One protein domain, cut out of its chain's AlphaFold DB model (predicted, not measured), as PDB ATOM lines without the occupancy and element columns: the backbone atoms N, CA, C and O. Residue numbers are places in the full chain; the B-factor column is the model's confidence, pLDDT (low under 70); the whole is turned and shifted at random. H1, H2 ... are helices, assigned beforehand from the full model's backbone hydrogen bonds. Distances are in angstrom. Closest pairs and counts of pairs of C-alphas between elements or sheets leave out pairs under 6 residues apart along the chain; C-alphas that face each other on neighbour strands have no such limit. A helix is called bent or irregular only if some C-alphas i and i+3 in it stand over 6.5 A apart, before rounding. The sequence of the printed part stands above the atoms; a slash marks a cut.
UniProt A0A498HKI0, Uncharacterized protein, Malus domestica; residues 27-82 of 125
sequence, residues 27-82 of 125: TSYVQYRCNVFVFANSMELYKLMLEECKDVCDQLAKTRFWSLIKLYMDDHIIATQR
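What this domain is: This is residues 27 to 82 of the 125 residues of an uncharacterized protein of Malus domestica (UniProt A0A498HKI0). One long helix, H1, makes an arm, and past its end three short helices, H2, H3 and H4, turn round in a loose, open ring that comes back close to the second part of H1. The first part of the arm, residues 27 to 35, sticks out free of the rest, and the stretch after H4, residues 74 to 82, folds back past H1 with no named element. The printed part has 56 residues with four named helices, in the order H1, H2, H3, H4, and no named strand; its class is all helix. The whole is only just compact, close to loose, with a radius of gyration of the C-alphas of 12.1 A, and its outline is elongated, with spans of 38 by 23 by 15 A.

How they stand to each other: H1, residues 27 to 44, is the longest helix and touches no other helix. H4, residues 66 to 73, is close to H1 but not clearly touching, with 2 pairs of C-alphas within 8 A; the closest C-alphas are those of Ala 40 and Tyr 72, 7.0 A apart. The lines of H1 and H4 stand at a steep tilt of 69 degrees, only just short of about perpendicular, and the two run the same way. H2, residues 47 to 52, follows H1 after a tight link of 2 residues. H1 and H2 meet only through their link, though they are near each other, with 5 pairs of C-alphas within 10 A. H3, residues 54 to 61, follows H2 after a tight link of 1 residue. H2 and H3 only just touch, with 3 pairs of C-alphas within 8 A, and touch only at the corner by their link; the closest C-alphas are those of Leu 50 and Cys 57, 6.3 A apart. They run opposite ways at a steep tilt of 60 degrees. H3 and H4 are close but not clearly touching, with the C-alphas of Leu 60 and Trp 66 the closest at 5.8 A; they run opposite ways at a steep tilt of 48 degrees. H2 and H4 are also close but not clearly touching, about perpendicular at 83 degrees, and their closest C-alphas, those of Lys 47 and Met 73, are 7.9 A apart. H1 and H3 are apart. In H1, H2, H3 and H4 every backbone O i to N i+4 pair is within hydrogen-bond range.

Where its parts are: H1 begins at C-alpha 27 at (-7.853, 1.403, 21.222) and ends at C-alpha 44 at (11.093, 19.372, 23.162), 26.2 A from first to last C-alpha. H2, Lys 47 to Glu 52, is 8.6 A long. H3, Lys 54 to Ala 61, is 10.4 A long and begins at C-alpha 54 at (25.734, 16.463, 31.247). H4, Trp 66 to Met 73, is 10.2 A long and ends at C-alpha 73 at (17.799, 12.080, 22.365). No helix is bent or irregular.

The domain as a whole: The two C-alphas farthest apart are those of Thr 27 and Asp 55, at 38.6 A, while those of Thr 27 and Arg 82, the first and last printed, are 21.4 A apart. Without residues 27 to 35, which stand free and belong to H1, the body of 47 residues spans 32 by 21 by 15 A, with a radius of gyration of 10.4 A. The printed part has no cut. The link from H3 to H4, of 4 residues, is tight, as are the other two; no link is long. The mean pLDDT of the printed part is 75.8, and 15 residues are under 70, namely 27 to 34 and 76 to 82.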
ATOM      1  N   THR A  27      -7.744   0.122  20.496       60.16
ATOM      2  CA  THR A  27      -7.853   1.403  21.222       60.16
ATOM      3  C   THR A  27      -6.575   1.715  22.023       60.16
ATOM      4  O   THR A  27      -6.129   2.857  22.078       60.16
ATOM      5  N   SER A  28      -5.897   0.668  22.512       64.88
ATOM      6  CA  SER A  28      -4.564   0.717  23.125       64.88
ATOM      7  C   SER A  28      -3.433   1.207  22.208       64.88
ATOM      8  O   SER A  28      -2.560   1.937  22.661       64.88
ATOM      9  N   TYR A  29      -3.434   0.859  20.920       63.09
ATOM     10  CA  TYR A  29      -2.477   1.349  19.925       63.09
ATOM     11  C   TYR A  29      -2.666   2.843  19.621       63.09
ATOM     12  O   TYR A  29      -1.682   3.570  19.488       63.09
ATOM     13  N   VAL A  30      -3.913   3.312  19.506       63.22
ATOM     14  CA  VAL A  30      -4.188   4.746  19.305       63.22
ATOM     15  C   VAL A  30      -3.752   5.530  20.540       63.22
ATOM     16  O   VAL A  30      -2.996   6.490  20.407       63.22
ATOM     17  N   GLN A  31      -4.114   5.050  21.734       68.62
ATOM     18  CA  GLN A  31      -3.677   5.645  22.997       68.62
ATOM     19  C   GLN A  31      -2.148   5.681  23.111       68.62
ATOM     20  O   GLN A  31      -1.576   6.701  23.475       68.62
ATOM     21  N   TYR A  32      -1.472   4.594  22.740       69.00
ATOM     22  CA  TYR A  32      -0.014   4.522  22.718       69.00
ATOM     23  C   TYR A  32       0.605   5.588  21.803       69.00
ATOM     24  O   TYR A  32       1.526   6.295  22.209       69.00
ATOM     25  N   ARG A  33       0.084   5.746  20.579       69.00
ATOM     26  CA  ARG A  33       0.558   6.767  19.631       69.00
ATOM     27  C   ARG A  33       0.362   8.176  20.180       69.00
ATOM     28  O   ARG A  33       1.269   8.991  20.046       69.00
ATOM     29  N   CYS A  34      -0.780   8.439  20.813       68.62
ATOM     30  CA  CYS A  34      -1.038   9.707  21.490       68.62
ATOM     31  C   CYS A  34      -0.042   9.940  22.631       68.62
ATOM     32  O   CYS A  34       0.559  11.005  22.691       68.62
ATOM     33  N   ASN A  35       0.210   8.939  23.477       77.88
ATOM     34  CA  ASN A  35       1.122   9.068  24.614       77.88
ATOM     35  C   ASN A  35       2.575   9.317  24.174       77.88
ATOM     36  O   ASN A  35       3.236  10.179  24.742       77.88
ATOM     37  N   VAL A  36       3.067   8.612  23.147       78.00
ATOM     38  CA  VAL A  36       4.419   8.838  22.596       78.00
ATOM     39  C   VAL A  36       4.537  10.227  21.974       78.00
ATOM     40  O   VAL A  36       5.558  10.886  22.139       78.00
ATOM     41  N   PHE A  37       3.493  10.693  21.288       75.44
ATOM     42  CA  PHE A  37       3.468  12.034  20.711       75.44
ATOM     43  C   PHE A  37       3.464  13.126  21.790       75.44
ATOM     44  O   PHE A  37       4.225  14.084  21.695       75.44
ATOM     45  N   VAL A  38       2.648  12.971  22.837       76.44
ATOM     46  CA  VAL A  38       2.632  13.891  23.987       76.44
ATOM     47  C   VAL A  38       3.997  13.911  24.668       76.44
ATOM     48  O   VAL A  38       4.535  14.990  24.885       76.44
ATOM     49  N   PHE A  39       4.596  12.741  24.912       80.75
ATOM     50  CA  PHE A  39       5.943  12.639  25.472       80.75
ATOM     51  C   PHE A  39       6.975  13.392  24.621       80.75
ATOM     52  O   PHE A  39       7.722  14.203  25.155       80.75
ATOM     53  N   ALA A  40       6.986  13.174  23.304       78.06
ATOM     54  CA  ALA A  40       7.932  13.828  22.403       78.06
ATOM     55  C   ALA A  40       7.805  15.362  22.429       78.06
ATOM     56  O   ALA A  40       8.816  16.051  22.525       78.06
ATOM     57  N   ASN A  41       6.573  15.889  22.408       78.56
ATOM     58  CA  ASN A  41       6.331  17.334  22.511       78.56
ATOM     59  C   ASN A  41       6.761  17.893  23.871       78.56
ATOM     60  O   ASN A  41       7.328  18.978  23.940       78.56
ATOM     61  N   SER A  42       6.504  17.166  24.964       80.44
ATOM     62  CA  SER A  42       6.944  17.589  26.296       80.44
ATOM     63  C   SER A  42       8.466  17.637  26.396       80.44
ATOM     64  O   SER A  42       9.005  18.567  26.985       80.44
ATOM     65  N   MET A  43       9.164  16.669  25.799       80.12
ATOM     66  CA  MET A  43      10.626  16.607  25.813       80.12
ATOM     67  C   MET A  43      11.286  17.706  24.975       80.12
ATOM     68  O   MET A  43      12.409  18.094  25.281       80.12
ATOM     69  N   GLU A  44      10.588  18.264  23.984       81.06
ATOM     70  CA  GLU A  44      11.093  19.372  23.162       81.06
ATOM     71  C   GLU A  44      11.373  20.635  23.983       81.06
ATOM     72  O   GLU A  44      12.370  21.314  23.747       81.06
ATOM     73  N   LEU A  45      10.586  20.878  25.037       80.06
ATOM     74  CA  LEU A  45      10.824  21.966  25.994       80.06
ATOM     75  C   LEU A  45      12.125  21.789  26.788       80.06
ATOM     76  O   LEU A  45      12.728  22.766  27.222       80.06
ATOM     77  N   TYR A  46      12.549  20.542  26.984       79.44
ATOM     78  CA  TYR A  46      13.725  20.188  27.775       79.44
ATOM     79  C   TYR A  46      14.931  19.818  26.909       79.44
ATOM     80  O   TYR A  46      15.990  19.516  27.455       79.44
ATOM     81  N   LYS A  47      14.798  19.851  25.576       82.00
ATOM     82  CA  LYS A  47      15.821  19.379  24.636       82.00
ATOM     83  C   LYS A  47      17.165  20.079  24.842       82.00
ATOM     84  O   LYS A  47      18.164  19.398  25.033       82.00
ATOM     85  N   LEU A  48      17.165  21.412  24.912       77.88
ATOM     86  CA  LEU A  48      18.382  22.200  25.150       77.88
ATOM     87  C   LEU A  48      19.056  21.826  26.477       77.88
ATOM     88  O   LEU A  48      20.256  21.595  26.527       77.88
ATOM     89  N   MET A  49      18.271  21.665  27.545       79.94
ATOM     90  CA  MET A  49      18.791  21.280  28.860       79.94
ATOM     91  C   MET A  49      19.397  19.868  28.856       79.94
ATOM     92  O   MET A  49      20.384  19.621  29.543       79.94
ATOM     93  N   LEU A  50      18.821  18.942  28.088       80.69
ATOM     94  CA  LEU A  50      19.337  17.579  27.949       80.69
ATOM     95  C   LEU A  50      20.615  17.529  27.103       80.69
ATOM     96  O   LEU A  50      21.500  16.728  27.394       80.69
ATOM     97  N   GLU A  51      20.720  18.373  26.080       79.56
ATOM     98  CA  GLU A  51      21.899  18.455  25.210       79.56
ATOM     99  C   GLU A  51      23.082  19.161  25.893       79.56
ATOM    100  O   GLU A  51      24.226  18.730  25.741       79.56
ATOM    101  N   GLU A  52      22.819  20.206  26.678       77.31
ATOM    102  CA  GLU A  52      23.862  21.043  27.285       77.31
ATOM    103  C   GLU A  52      24.299  20.556  28.675       77.31
ATOM    104  O   GLU A  52      25.457  20.732  29.064       77.31
ATOM    105  N   CYS A  53      23.403  19.931  29.446       82.62
ATOM    106  CA  CYS A  53      23.631  19.665  30.865       82.62
ATOM    107  C   CYS A  53      23.941  18.182  31.130       82.62
ATOM    108  O   CYS A  53      23.067  17.365  31.438       82.62
ATOM    109  N   LYS A  54      25.229  17.833  31.039       80.25
ATOM    110  CA  LYS A  54      25.734  16.463  31.247       80.25
ATOM    111  C   LYS A  54      25.342  15.875  32.606       80.25
ATOM    112  O   LYS A  54      24.924  14.724  32.676       80.25
ATOM    113  N   ASP A  55      25.375  16.693  33.654       83.19
ATOM    114  CA  ASP A  55      25.033  16.279  35.018       83.19
ATOM    115  C   ASP A  55      23.560  15.851  35.134       83.19
ATOM    116  O   ASP A  55      23.228  14.882  35.823       83.19
ATOM    117  N   VAL A  56      22.665  16.541  34.417       80.44
ATOM    118  CA  VAL A  56      21.237  16.197  34.344       80.44
ATOM    119  C   VAL A  56      21.064  14.855  33.638       80.44
ATOM    120  O   VAL A  56      20.335  13.994  34.133       80.44
ATOM    121  N   CYS A  57      21.781  14.633  32.535       82.75
ATOM    122  CA  CYS A  57      21.796  13.344  31.846       82.75
ATOM    123  C   CYS A  57      22.304  12.205  32.744       82.75
ATOM    124  O   CYS A  57      21.677  11.145  32.785       82.75
ATOM    125  N   ASP A  58      23.360  12.423  33.528       85.25
ATOM    126  CA  ASP A  58      23.911  11.412  34.440       85.25
ATOM    127  C   ASP A  58      22.948  11.051  35.582       85.25
ATOM    128  O   ASP A  58      22.886   9.897  36.026       85.25
ATOM    129  N   GLN A  59      22.155  12.012  36.057       84.56
ATOM    130  CA  GLN A  59      21.092  11.736  37.026       84.56
ATOM    131  C   GLN A  59      19.918  11.001  36.377       84.56
ATOM    132  O   GLN A  59      19.423  10.014  36.929       84.56
ATOM    133  N   LEU A  60      19.505  11.422  35.180       81.31
ATOM    134  CA  LEU A  60      18.444  10.759  34.423       81.31
ATOM    135  C   LEU A  60      18.820   9.324  34.048       81.31
ATOM    136  O   LEU A  60      17.943   8.457  34.066       81.31
ATOM    137  N   ALA A  61      20.104   9.042  33.814       85.50
ATOM    138  CA  ALA A  61      20.628   7.708  33.534       85.50
ATOM    139  C   ALA A  61      20.393   6.698  34.666       85.50
ATOM    140  O   ALA A  61      20.264   5.499  34.413       85.50
ATOM    141  N   LYS A  62      20.266   7.174  35.910       87.44
ATOM    142  CA  LYS A  62      19.944   6.339  37.079       87.44
ATOM    143  C   LYS A  62      18.450   6.028  37.185       87.44
ATOM    144  O   LYS A  62      18.046   5.164  37.965       87.44
ATOM    145  N   THR A  63      17.609   6.726  36.424       82.69
ATOM    146  CA  THR A  63      16.160   6.528  36.455       82.69
ATOM    147  C   THR A  63      15.745   5.350  35.579       82.69
ATOM    148  O   THR A  63      16.361   5.028  34.563       82.69
ATOM    149  N   ARG A  64      14.609   4.732  35.915       80.19
ATOM    150  CA  ARG A  64      14.012   3.665  35.092       80.19
ATOM    151  C   ARG A  64      13.503   4.157  33.728       80.19
ATOM    152  O   ARG A  64      13.131   3.324  32.904       80.19
ATOM    153  N   PHE A  65      13.476   5.472  33.502       75.19
ATOM    154  CA  PHE A  65      12.984   6.115  32.280       75.19
ATOM    155  C   PHE A  65      14.098   6.512  31.318       75.19
ATOM    156  O   PHE A  65      13.805   6.949  30.206       75.19
ATOM    157  N   TRP A  66      15.360   6.303  31.709       84.75
ATOM    158  CA  TRP A  66      16.511   6.631  30.880       84.75
ATOM    159  C   TRP A  66      16.414   6.054  29.473       84.75
ATOM    160  O   TRP A  66      16.716   6.740  28.508       84.75
ATOM    161  N   SER A  67      15.942   4.814  29.334       80.62
ATOM    162  CA  SER A  67      15.789   4.177  28.024       80.62
ATOM    163  C   SER A  67      14.869   4.968  27.094       80.62
ATOM    164  O   SER A  67      15.189   5.118  25.919       80.62
ATOM    165  N   LEU A  68      13.764   5.509  27.608       80.25
ATOM    166  CA  LEU A  68      12.811   6.292  26.824       80.25
ATOM    167  C   LEU A  68      13.359   7.685  26.480       80.25
ATOM    168  O   LEU A  68      13.203   8.138  25.349       80.25
ATOM    169  N   ILE A  69      14.033   8.333  27.433       83.44
ATOM    170  CA  ILE A  69      14.693   9.633  27.237       83.44
ATOM    171  C   ILE A  69      15.819   9.505  26.210       83.44
ATOM    172  O   ILE A  69      15.900  10.298  25.281       83.44
ATOM    173  N   LYS A  70      16.630   8.452  26.315       83.94
ATOM    174  CA  LYS A  70      17.696   8.145  25.366       83.94
ATOM    175  C   LYS A  70      17.151   7.893  23.959       83.94
ATOM    176  O   LYS A  70      17.692   8.419  23.002       83.94
ATOM    177  N   LEU A  71      16.034   7.172  23.827       82.12
ATOM    178  CA  LEU A  71      15.327   7.006  22.548       82.12
ATOM    179  C   LEU A  71      14.872   8.348  21.941       82.12
ATOM    180  O   LEU A  71      14.836   8.482  20.721       82.12
ATOM    181  N   TYR A  72      14.505   9.328  22.765       82.69
ATOM    182  CA  TYR A  72      14.200  10.678  22.291       82.69
ATOM    183  C   TYR A  72      15.465  11.435  21.864       82.69
ATOM    184  O   TYR A  72      15.479  11.988  20.770       82.69
ATOM    185  N   MET A  73      16.528  11.409  22.676       80.69
ATOM    186  CA  MET A  73      17.799  12.080  22.365       80.69
ATOM    187  C   MET A  73      18.504  11.499  21.132       80.69
ATOM    188  O   MET A  73      19.103  12.243  20.369       80.69
ATOM    189  N   ASP A  74      18.382  10.191  20.899       82.50
ATOM    190  CA  ASP A  74      18.907   9.499  19.715       82.50
ATOM    191  C   ASP A  74      18.006   9.710  18.463       82.50
ATOM    192  O   ASP A  74      18.088   8.953  17.494       82.50
ATOM    193  N   ASP A  75      17.084  10.686  18.494       74.62
ATOM    194  CA  ASP A  75      16.112  11.027  17.439       74.62
ATOM    195  C   ASP A  75      15.227   9.849  16.966       74.62
ATOM    196  O   ASP A  75      14.614   9.873  15.890       74.62
ATOM    197  N   HIS A  76      15.102   8.789  17.771       69.50
ATOM    198  CA  HIS A  76      14.231   7.653  17.461       69.50
ATOM    199  C   HIS A  76      12.753   7.937  17.776       69.50
ATOM    200  O   HIS A  76      11.871   7.272  17.213       69.50
ATOM    201  N   ILE A  77      12.476   8.917  18.643       69.00
ATOM    202  CA  ILE A  77      11.140   9.452  18.933       69.00
ATOM    203  C   ILE A  77      11.075  10.887  18.413       69.00
ATOM    204  O   ILE A  77      11.562  11.812  19.049       69.00
ATOM    205  N   ILE A  78      10.439  11.076  17.257       62.97
ATOM    206  CA  ILE A  78      10.333  12.388  16.613       62.97
ATOM    207  C   ILE A  78       8.970  13.014  16.946       62.97
ATOM    208  O   ILE A  78       7.928  12.405  16.694       62.97
ATOM    209  N   ALA A  79       8.982  14.234  17.496       57.12
ATOM    210  CA  ALA A  79       7.780  15.012  17.827       57.12
ATOM    211  C   ALA A  79       7.053  15.562  16.590       57.12
ATOM    212  O   ALA A  79       5.858  15.854  16.629       57.12
ATOM    213  N   THR A  80       7.740  15.676  15.451       50.31
ATOM    214  CA  THR A  80       7.142  16.249  14.248       50.31
ATOM    215  C   THR A  80       6.033  15.355  13.699       50.31
ATOM    216  O   THR A  80       6.166  14.143  13.517       50.31
ATOM    217  N   GLN A  81       4.895  15.977  13.390       48.09
ATOM    218  CA  GLN A  81       3.685  15.294  12.933       48.09
ATOM    219  C   GLN A  81       3.850  14.476  11.637       48.09
ATOM    220  O   GLN A  81       2.899  13.811  11.217       48.09
ATOM    221  N   ARG A  82       4.995  14.507  10.945       51.66
ATOM    222  CA  ARG A  82       5.157  13.865   9.637       51.66
ATOM    223  C   ARG A  82       6.613  13.462   9.385       51.66
ATOM    224  O   ARG A  82       7.449  14.327   9.184       51.66
TER     225      ARG A  82